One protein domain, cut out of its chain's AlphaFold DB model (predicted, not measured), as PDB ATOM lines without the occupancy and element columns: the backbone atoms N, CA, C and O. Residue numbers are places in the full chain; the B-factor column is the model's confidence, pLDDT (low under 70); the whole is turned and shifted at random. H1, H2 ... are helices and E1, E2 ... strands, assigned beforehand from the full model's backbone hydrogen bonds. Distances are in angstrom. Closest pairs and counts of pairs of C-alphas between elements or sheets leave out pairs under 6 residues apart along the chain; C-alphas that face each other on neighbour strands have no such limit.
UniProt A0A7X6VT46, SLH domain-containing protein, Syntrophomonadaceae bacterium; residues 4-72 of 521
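Overview. This is residues 4 to 72 of the 521 residues of the protein "SLH domain-containing protein" of Syntrophomonadaceae bacterium (UniProt A0A7X6VT46). There is little regular structure: a small antiparallel sheet, order E1 - E4 - E5, with hairpin E2 and E3 toward one end of the longest axis and short helices H1 and H2 toward the other. H2 sticks out. Of 69 printed residues, 26 are in two named helices and five strands, H1 E1 E2 E3 E4 H2 E5, mixed in class. The whole is loose, radius of gyration of the C-alphas 13.7 A, spanning 37 by 25 by 19 A.

Arrangement. Within hydrogen-bond range, E4 (residues 53 to 56) pairs with E1 (12 to 14) by N 14 and O 53, 2.7 A, and with E5 (69 to 71) by N 54 and O 71, 2.9 A. E2 (34 to 36) and E3 (42 to 44) form a hairpin, N 43 to O 35 2.8 A, apart from that sheet's strands. H1 (4 to 8), only just, with 4 pairs of C-alphas within 10 A, and H2 (60 to 64) are not on the sheet; both have every O i to N i+4 pair within range.

Along the chain. H1 begins at C-alpha 4 (143.224, 168.164, 196.965); E4 spans 9.8 A; E5 ends at C-alpha 71 (144.806, 171.735, 213.815).

Size, cuts and confidence. The farthest C-alphas, Asp 4 and Gly 40, are 41.4 A apart. The printed part has no cut; E1 to E2 is a long link. pLDDT is under 70 at residues 4 to 9 and 66 to 68.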
ATOM      1  N   ASP A   4     142.095 168.786 197.668       64.88
ATOM      2  CA  ASP A   4     143.224 168.164 196.965       64.88
ATOM      3  C   ASP A   4     144.479 168.074 197.838       64.88
ATOM      4  O   ASP A   4     145.182 167.064 197.818       64.88
ATOM      5  N   GLU A   5     144.759 169.095 198.652       66.06
ATOM      6  CA  GLU A   5     145.888 169.062 199.591       66.06
ATOM      7  C   GLU A   5     145.663 168.016 200.683       66.06
ATOM      8  O   GLU A   5     146.590 167.300 201.046       66.06
ATOM      9  N   VAL A   6     144.437 167.890 201.197       66.50
ATOM     10  CA  VAL A   6     144.113 166.920 202.255       66.50
ATOM     11  C   VAL A   6     144.257 165.484 201.743       66.50
ATOM     12  O   VAL A   6     144.854 164.651 202.425       66.50
ATOM     13  N   ILE A   7     143.758 165.209 200.532       66.44
ATOM     14  CA  ILE A   7     143.799 163.879 199.909       66.44
ATOM     15  C   ILE A   7     145.227 163.506 199.493       66.44
ATOM     16  O   ILE A   7     145.679 162.394 199.764       66.44
ATOM     17  N   SER A   8     145.963 164.423 198.860       64.50
ATOM     18  CA  SER A   8     147.296 164.129 198.312       64.50
ATOM     19  C   SER A   8     148.387 163.984 199.372       64.50
ATOM     20  O   SER A   8     149.372 163.281 199.147       64.50
ATOM     21  N   THR A   9     148.229 164.618 200.535       67.00
ATOM     22  CA  THR A   9     149.280 164.664 201.560       67.00
ATOM     23  C   THR A   9     149.159 163.572 202.625       67.00
ATOM     24  O   THR A   9     149.945 163.568 203.556       67.00
ATOM     25  N   GLN A  10     148.229 162.613 202.540       72.88
ATOM     26  CA  GLN A  10     148.025 161.621 203.620       72.88
ATOM     27  C   GLN A  10     147.886 162.282 205.008       72.88
ATOM     28  O   GLN A  10     148.485 161.851 205.996       72.88
ATOM     29  N   SER A  11     147.120 163.371 205.083       81.69
ATOM     30  CA  SER A  11     146.811 164.014 206.360       81.69
ATOM     31  C   SER A  11     146.121 163.016 207.298       81.69
ATOM     32  O   SER A  11     145.255 162.254 206.865       81.69
ATOM     33  N   ILE A  12     146.481 163.017 208.583       86.12
ATOM     34  CA  ILE A  12     145.922 162.079 209.567       86.12
ATOM     35  C   ILE A  12     145.040 162.798 210.577       86.12
ATOM     36  O   ILE A  12     145.368 163.885 211.052       86.12
ATOM     37  N   LEU A  13     143.937 162.150 210.949       88.38
ATOM     38  CA  LEU A  13     143.155 162.504 212.125       88.38
ATOM     39  C   LEU A  13     143.702 161.711 213.319       88.38
ATOM     40  O   LEU A  13     143.413 160.528 213.489       88.38
ATOM     41  N   ALA A  14     144.550 162.351 214.115       89.25
ATOM     42  CA  ALA A  14     145.210 161.758 215.263       89.25
ATOM     43  C   ALA A  14     144.334 161.840 216.523       89.25
ATOM     44  O   ALA A  14     143.871 162.913 216.910       89.25
ATOM     45  N   PHE A  15     144.174 160.698 217.189       92.69
ATOM     46  CA  PHE A  15     143.543 160.563 218.511       92.69
ATOM     47  C   PHE A  15     144.539 160.119 219.599       92.69
ATOM     48  O   PHE A  15     144.191 160.022 220.774       92.69
ATOM     49  N   ALA A  16     145.789 159.847 219.220       92.06
ATOM     50  CA  ALA A  16     146.880 159.486 220.115       92.06
ATOM     51  C   ALA A  16     148.211 160.010 219.561       92.06
ATOM     52  O   ALA A  16     148.371 160.179 218.350       92.06
ATOM     53  N   LYS A  17     149.179 160.233 220.449       89.62
ATOM     54  CA  LYS A  17     150.524 160.695 220.109       89.62
ATOM     55  C   LYS A  17     151.548 159.881 220.878       89.62
ATOM     56  O   LYS A  17     151.511 159.841 222.102       89.62
ATOM     57  N   ASN A  18     152.446 159.222 220.148       89.12
ATOM     58  CA  ASN A  18     153.480 158.352 220.715       89.12
ATOM     59  C   ASN A  18     152.927 157.358 221.754       89.12
ATOM     60  O   ASN A  18     153.506 157.185 222.813       89.12
ATOM     61  N   GLY A  19     151.785 156.728 221.464       86.31
ATOM     62  CA  GLY A  19     151.174 155.713 222.332       86.31
ATOM     63  C   GLY A  19     150.251 156.245 223.435       86.31
ATOM     64  O   GLY A  19     149.474 155.460 223.971       86.31
ATOM     65  N   ALA A  20     150.260 157.550 223.728       90.81
ATOM     66  CA  ALA A  20     149.346 158.155 224.697       90.81
ATOM     67  C   ALA A  20     148.099 158.740 224.002       90.81
ATOM     68  O   ALA A  20     148.247 159.434 222.989       90.81
ATOM     69  N   PRO A  21     146.876 158.520 224.523       94.00
ATOM     70  CA  PRO A  21     145.664 159.172 224.021       94.00
ATOM     71  C   PRO A  21     145.777 160.698 224.070       94.00
ATOM     72  O   PRO A  21     146.322 161.242 225.023       94.00
ATOM     73  N   MET A  22     145.264 161.399 223.063       93.38
ATOM     74  CA  MET A  22     145.269 162.864 223.033       93.38
ATOM     75  C   MET A  22     144.307 163.442 224.084       93.38
ATOM     76  O   MET A  22     143.174 162.982 224.217       93.38
ATOM     77  N   VAL A  23     144.726 164.497 224.783       93.12
ATOM     78  CA  VAL A  23     143.927 165.227 225.782       93.12
ATOM     79  C   VAL A  23     143.753 166.688 225.379       93.12
ATOM     80  O   VAL A  23     144.526 167.209 224.580       93.12
ATOM     81  N   TYR A  24     142.727 167.360 225.903       89.06
ATOM     82  CA  TYR A  24     142.365 168.713 225.465       89.06
ATOM     83  C   TYR A  24     143.511 169.713 225.669       89.06
ATOM     84  O   TYR A  24     143.925 170.402 224.738       89.06
ATOM     85  N   ASP A  25     144.089 169.718 226.867       91.19
ATOM     86  CA  ASP A  25     145.194 170.590 227.242       91.19
ATOM     87  C   ASP A  25     146.138 169.916 228.252       91.19
ATOM     88  O   ASP A  25     145.934 168.783 228.686       91.19
ATOM     89  N   LYS A  26     147.183 170.640 228.660       93.44
ATOM     90  CA  LYS A  26     148.206 170.151 229.598       93.44
ATOM     91  C   LYS A  26     147.708 169.952 231.032       93.44
ATOM     92  O   LYS A  26     148.409 169.341 231.832       93.44
ATOM     93  N   ASN A  27     146.540 170.500 231.366       94.44
ATOM     94  CA  ASN A  27     145.925 170.378 232.687       94.44
ATOM     95  C   ASN A  27     144.905 169.232 232.734       94.44
ATOM     96  O   ASN A  27     144.380 168.910 233.800       94.44
ATOM     97  N   SER A  28     144.608 168.628 231.586       94.19
ATOM     98  CA  SER A  28     143.635 167.556 231.458       94.19
ATOM     99  C   SER A  28     144.169 166.251 232.076       94.19
ATOM    100  O   SER A  28     145.345 165.918 231.892       94.19
ATOM    101  N   PRO A  29     143.329 165.469 232.785       93.25
ATOM    102  CA  PRO A  29     143.705 164.135 233.246       93.25
ATOM    103  C   PRO A  29     144.193 163.262 232.084       93.25
ATOM    104  O   PRO A  29     143.541 163.198 231.045       93.25
ATOM    105  N   GLY A  30     145.335 162.591 232.261       90.25
ATOM    106  CA  GLY A  30     145.972 161.792 231.204       90.25
ATOM    107  C   GLY A  30     146.959 162.562 230.319       90.25
ATOM    108  O   GLY A  30     147.476 161.994 229.359       90.25
ATOM    109  N   TYR A  31     147.249 163.836 230.620       94.81
ATOM    110  CA  TYR A  31     148.363 164.541 229.988       94.81
ATOM    111  C   TYR A  31     149.710 163.898 230.344       94.81
ATOM    112  O   TYR A  31     150.047 163.733 231.516       94.81
ATOM    113  N   GLU A  32     150.514 163.618 229.321       93.00
ATOM    114  CA  GLU A  32     151.867 163.094 229.437       93.00
ATOM    115  C   GLU A  32     152.842 163.969 228.643       93.00
ATOM    116  O   GLU A  32     152.756 164.113 227.419       93.00
ATOM    117  N   SER A  33     153.831 164.551 229.328       93.12
ATOM    118  CA  SER A  33     154.911 165.282 228.656       93.12
ATOM    119  C   SER A  33     155.909 164.334 227.984       93.12
ATOM    120  O   SER A  33     156.371 164.609 226.874       93.12
ATOM    121  N   SER A  34     156.233 163.223 228.649       93.25
ATOM    122  CA  SER A  34     157.155 162.177 228.193       93.25
ATOM    123  C   SER A  34     157.035 160.925 229.067       93.25
ATOM    124  O   SER A  34     156.684 161.040 230.239       93.25
ATOM    125  N   TYR A  35     157.432 159.765 228.542       91.25
ATOM    126  CA  TYR A  35     157.639 158.532 229.317       91.25
ATOM    127  C   TYR A  35     158.964 157.861 228.925       91.25
ATOM    128  O   TYR A  35     159.583 158.228 227.926       91.25
ATOM    129  N   VAL A  36     159.423 156.891 229.719       90.06
ATOM    130  CA  VAL A  36     160.573 156.039 229.379       90.06
ATOM    131  C   VAL A  36     160.041 154.709 228.860       90.06
ATOM    132  O   VAL A  36     159.262 154.052 229.548       90.06
ATOM    133  N   ASP A  37     160.406 154.340 227.634       87.06
ATOM    134  CA  ASP A  37     159.925 153.104 227.020       87.06
ATOM    135  C   ASP A  37     160.571 151.848 227.637       87.06
ATOM    136  O   ASP A  37     161.502 151.918 228.444       87.06
ATOM    137  N   GLY A  38     160.102 150.663 227.231       85.69
ATOM    138  CA  GLY A  38     160.634 149.379 227.712       85.69
ATOM    139  C   GLY A  38     162.108 149.112 227.364       85.69
ATOM    140  O   GLY A  38     162.647 148.090 227.778       85.69
ATOM    141  N   LYS A  39     162.761 150.006 226.607       90.00
ATOM    142  CA  LYS A  39     164.184 149.959 226.245       90.00
ATOM    143  C   LYS A  39     165.005 151.042 226.959       90.00
ATOM    144  O   LYS A  39     166.197 151.165 226.688       90.00
ATOM    145  N   GLY A  40     164.400 151.809 227.870       89.81
ATOM    146  CA  GLY A  40     165.076 152.862 228.627       89.81
ATOM    147  C   GLY A  40     165.215 154.193 227.878       89.81
ATOM    148  O   GLY A  40     165.934 155.074 228.347       89.81
ATOM    149  N   VAL A  41     164.551 154.369 226.731       91.75
ATOM    150  CA  VAL A  41     164.612 155.604 225.937       91.75
ATOM    151  C   VAL A  41     163.519 156.567 226.388       91.75
ATOM    152  O   VAL A  41     162.355 156.191 226.508       91.75
ATOM    153  N   THR A  42     163.874 157.834 226.614       91.69
ATOM    154  CA  THR A  42     162.882 158.885 226.886       91.69
ATOM    155  C   THR A  42     162.145 159.256 225.601       91.69
ATOM    156  O   THR A  42     162.737 159.814 224.676       91.69
ATOM    157  N   VAL A  43     160.845 158.982 225.560       90.75
ATOM    158  CA  VAL A  43     159.938 159.339 224.470       90.75
ATOM    159  C   VAL A  43     159.189 160.611 224.847       90.75
ATOM    160  O   VAL A  43     158.471 160.655 225.843       90.75
ATOM    161  N   ASN A  44     159.341 161.664 224.042       92.81
ATOM    162  CA  ASN A  44     158.560 162.892 224.200       92.81
ATOM    163  C   ASN A  44     157.141 162.673 223.673       92.81
ATOM    164  O   ASN A  44     156.976 162.317 222.510       92.81
ATOM    165  N   VAL A  45     156.132 162.935 224.498       90.69
ATOM    166  CA  VAL A  45     154.723 162.727 224.146       90.69
ATOM    167  C   VAL A  45     154.060 164.066 223.849       90.69
ATOM    168  O   VAL A  45     153.867 164.394 222.679       90.69
ATOM    169  N   LYS A  46     153.790 164.886 224.875       92.19
ATOM    170  CA  LYS A  46     153.058 166.162 224.757       92.19
ATOM    171  C   LYS A  46     151.757 165.956 223.972       92.19
ATOM    172  O   LYS A  46     151.619 166.459 222.853       92.19
ATOM    173  N   ASN A  47     150.879 165.118 224.520       92.31
ATOM    174  CA  ASN A  47     149.601 164.684 223.942       92.31
ATOM    175  C   ASN A  47     148.470 165.719 224.108       92.31
ATOM    176  O   ASN A  47     147.303 165.355 224.018       92.31
ATOM    177  N   ASP A  48     148.787 166.991 224.360       90.94
ATOM    178  CA  ASP A  48     147.806 168.077 224.396       90.94
ATOM    179  C   ASP A  48     147.324 168.483 222.985       90.94
ATOM    180  O   ASP A  48     148.020 168.261 221.990       90.94
ATOM    181  N   GLY A  49     146.129 169.081 222.894       87.06
ATOM    182  CA  GLY A  49     145.501 169.493 221.632       87.06
ATOM    183  C   GLY A  49     144.489 168.495 221.052       87.06
ATOM    184  O   GLY A  49     144.236 168.512 219.849       87.06
ATOM    185  N   GLY A  50     143.946 167.605 221.886       88.56
ATOM    186  CA  GLY A  50     142.951 166.578 221.565       88.56
ATOM    187  C   GLY A  50     141.501 166.961 221.894       88.56
ATOM    188  O   GLY A  50     141.209 168.130 222.137       88.56
ATOM    189  N   PRO A  51     140.566 165.988 221.922       89.31
ATOM    190  CA  PRO A  51     140.779 164.545 221.722       89.31
ATOM    191  C   PRO A  51     141.079 164.155 220.267       89.31
ATOM    192  O   PRO A  51     141.604 163.073 220.025       89.31
ATOM    193  N   LEU A  52     140.795 165.042 219.307       91.50
ATOM    194  CA  LEU A  52     141.119 164.874 217.892       91.50
ATOM    195  C   LEU A  52     141.976 166.039 217.393       91.50
ATOM    196  O   LEU A  52     141.683 167.205 217.668       91.50
ATOM    197  N   MET A  53     143.010 165.715 216.623       89.31
ATOM    198  CA  MET A  53     143.909 166.667 215.975       89.31
ATOM    199  C   MET A  53     144.130 166.246 214.522       89.31
ATOM    200  O   MET A  53     144.354 165.071 214.254       89.31
ATOM    201  N   VAL A  54     144.115 167.182 213.577       86.88
ATOM    202  CA  VAL A  54     144.573 166.915 212.204       86.88
ATOM    203  C   VAL A  54     146.051 167.242 212.137       86.88
ATOM    204  O   VAL A  54     146.454 168.357 212.475       86.88
ATOM    205  N   ILE A  55     146.848 166.278 211.690       84.94
ATOM    206  CA  ILE A  55     148.278 166.432 211.437       84.94
ATOM    207  C   ILE A  55     148.495 166.298 209.935       84.94
ATOM    208  O   ILE A  55     148.066 165.321 209.322       84.94
ATOM    209  N   MET A  56     149.166 167.284 209.351       80.19
ATOM    210  CA  MET A  56     149.496 167.314 207.930       80.19
ATOM    211  C   MET A  56     151.017 167.197 207.771       80.19
ATOM    212  O   MET A  56     151.758 167.746 208.600       80.19
ATOM    213  N   PRO A  57     151.519 166.527 206.721       76.81
ATOM    214  CA  PRO A  57     152.936 166.591 206.411       76.81
ATOM    215  C   PRO A  57     153.344 168.018 206.055       76.81
ATOM    216  O   PRO A  57     152.574 168.794 205.489       76.81
ATOM    217  N   GLN A  58     154.588 168.347 206.380       77.38
ATOM    218  CA  GLN A  58     155.200 169.607 205.982       77.38
ATOM    219  C   GLN A  58     155.641 169.530 204.518       77.38
ATOM    220  O   GLN A  58     156.184 168.512 204.086       77.38
ATOM    221  N   SER A  59     155.488 170.625 203.778       73.81
ATOM    222  CA  SER A  59     156.253 170.837 202.548       73.81
ATOM    223  C   SER A  59     157.740 171.072 202.856       73.81
ATOM    224  O   SER A  59     158.113 171.449 203.971       73.81
ATOM    225  N   GLU A  60     158.614 170.910 201.858       73.69
ATOM    226  CA  GLU A  60     160.059 171.175 202.001       73.69
ATOM    227  C   GLU A  60     160.356 172.619 202.456       73.69
ATOM    228  O   GLU A  60     161.249 172.852 203.271       73.69
ATOM    229  N   ALA A  61     159.556 173.596 202.013       74.12
ATOM    230  CA  ALA A  61     159.684 174.992 202.436       74.12
ATOM    231  C   ALA A  61     159.273 175.219 203.907       74.12
ATOM    232  O   ALA A  61     159.870 176.033 204.608       74.12
ATOM    233  N   GLU A  62     158.272 174.490 204.402       73.12
ATOM    234  CA  GLU A  62     157.796 174.583 205.792       73.12
ATOM    235  C   GLU A  62     158.719 173.845 206.763       73.12
ATOM    236  O   GLU A  62     158.933 174.291 207.894       73.12
ATOM    237  N   LYS A  63     159.329 172.752 206.298       73.56
ATOM    238  CA  LYS A  63     160.380 172.035 207.022       73.56
ATOM    239  C   LYS A  63     161.592 172.935 207.268       73.56
ATOM    240  O   LYS A  63     162.122 172.939 208.377       73.56
ATOM    241  N   ALA A  64     161.978 173.753 206.282       74.25
ATOM    242  CA  ALA A  64     163.066 174.726 206.417       74.25
ATOM    243  C   ALA A  64     162.790 175.811 207.480       74.25
ATOM    244  O   ALA A  64     163.731 176.339 208.070       74.25
ATOM    245  N   ASN A  65     161.515 176.095 207.771       75.56
ATOM    246  CA  ASN A  65     161.084 177.108 208.741       75.56
ATOM    247  C   ASN A  65     160.553 176.522 210.064       75.56
ATOM    248  O   ASN A  65     160.057 177.267 210.908       75.56
ATOM    249  N   ASN A  66     160.649 175.201 210.260       67.88
ATOM    250  CA  ASN A  66     160.149 174.480 211.436       67.88
ATOM    251  C   ASN A  66     158.670 174.776 211.783       67.88
ATOM    252  O   ASN A  66     158.277 174.800 212.950       67.88
ATOM    253  N   SER A  67     157.838 175.013 210.769       65.94
ATOM    254  CA  SER A  67     156.413 175.312 210.936       65.94
ATOM    255  C   SER A  67     155.581 174.040 210.768       65.94
ATOM    256  O   SER A  67     155.507 173.493 209.668       65.94
ATOM    257  N   ALA A  68     154.968 173.530 211.839       66.44
ATOM    258  CA  ALA A  68     154.060 172.381 211.756       66.44
ATOM    259  C   ALA A  68     152.667 172.807 211.256       66.44
ATOM    260  O   ALA A  68     152.113 173.794 211.744       66.44
ATOM    261  N   ARG A  69     152.071 172.042 210.329       75.44
ATOM    262  CA  ARG A  69     150.656 172.177 209.941       75.44
ATOM    263  C   ARG A  69     149.816 171.201 210.764       75.44
ATOM    264  O   ARG A  69     149.646 170.042 210.396       75.44
ATOM    265  N   SER A  70     149.289 171.673 211.888       80.75
ATOM    266  CA  SER A  70     148.363 170.898 212.717       80.75
ATOM    267  C   SER A  70     147.185 171.739 213.173       80.75
ATOM    268  O   SER A  70     147.360 172.905 213.523       80.75
ATOM    269  N   ILE A  71     146.005 171.131 213.232       85.12
ATOM    270  CA  ILE A  71     144.806 171.735 213.815       85.12
ATOM    271  C   ILE A  71     144.450 170.919 215.052       85.12
ATOM    272  O   ILE A  71     144.176 169.727 214.948       85.12
ATOM    273  N   SER A  72     144.506 171.560 216.216       87.31
ATOM    274  CA  SER A  72     144.230 170.935 217.515       87.31
ATOM    275  C   SER A  72     142.759 171.073 217.893       87.31
ATOM    276  O   SER A  72     142.095 171.997 217.426       87.31
TER     277      SER A  72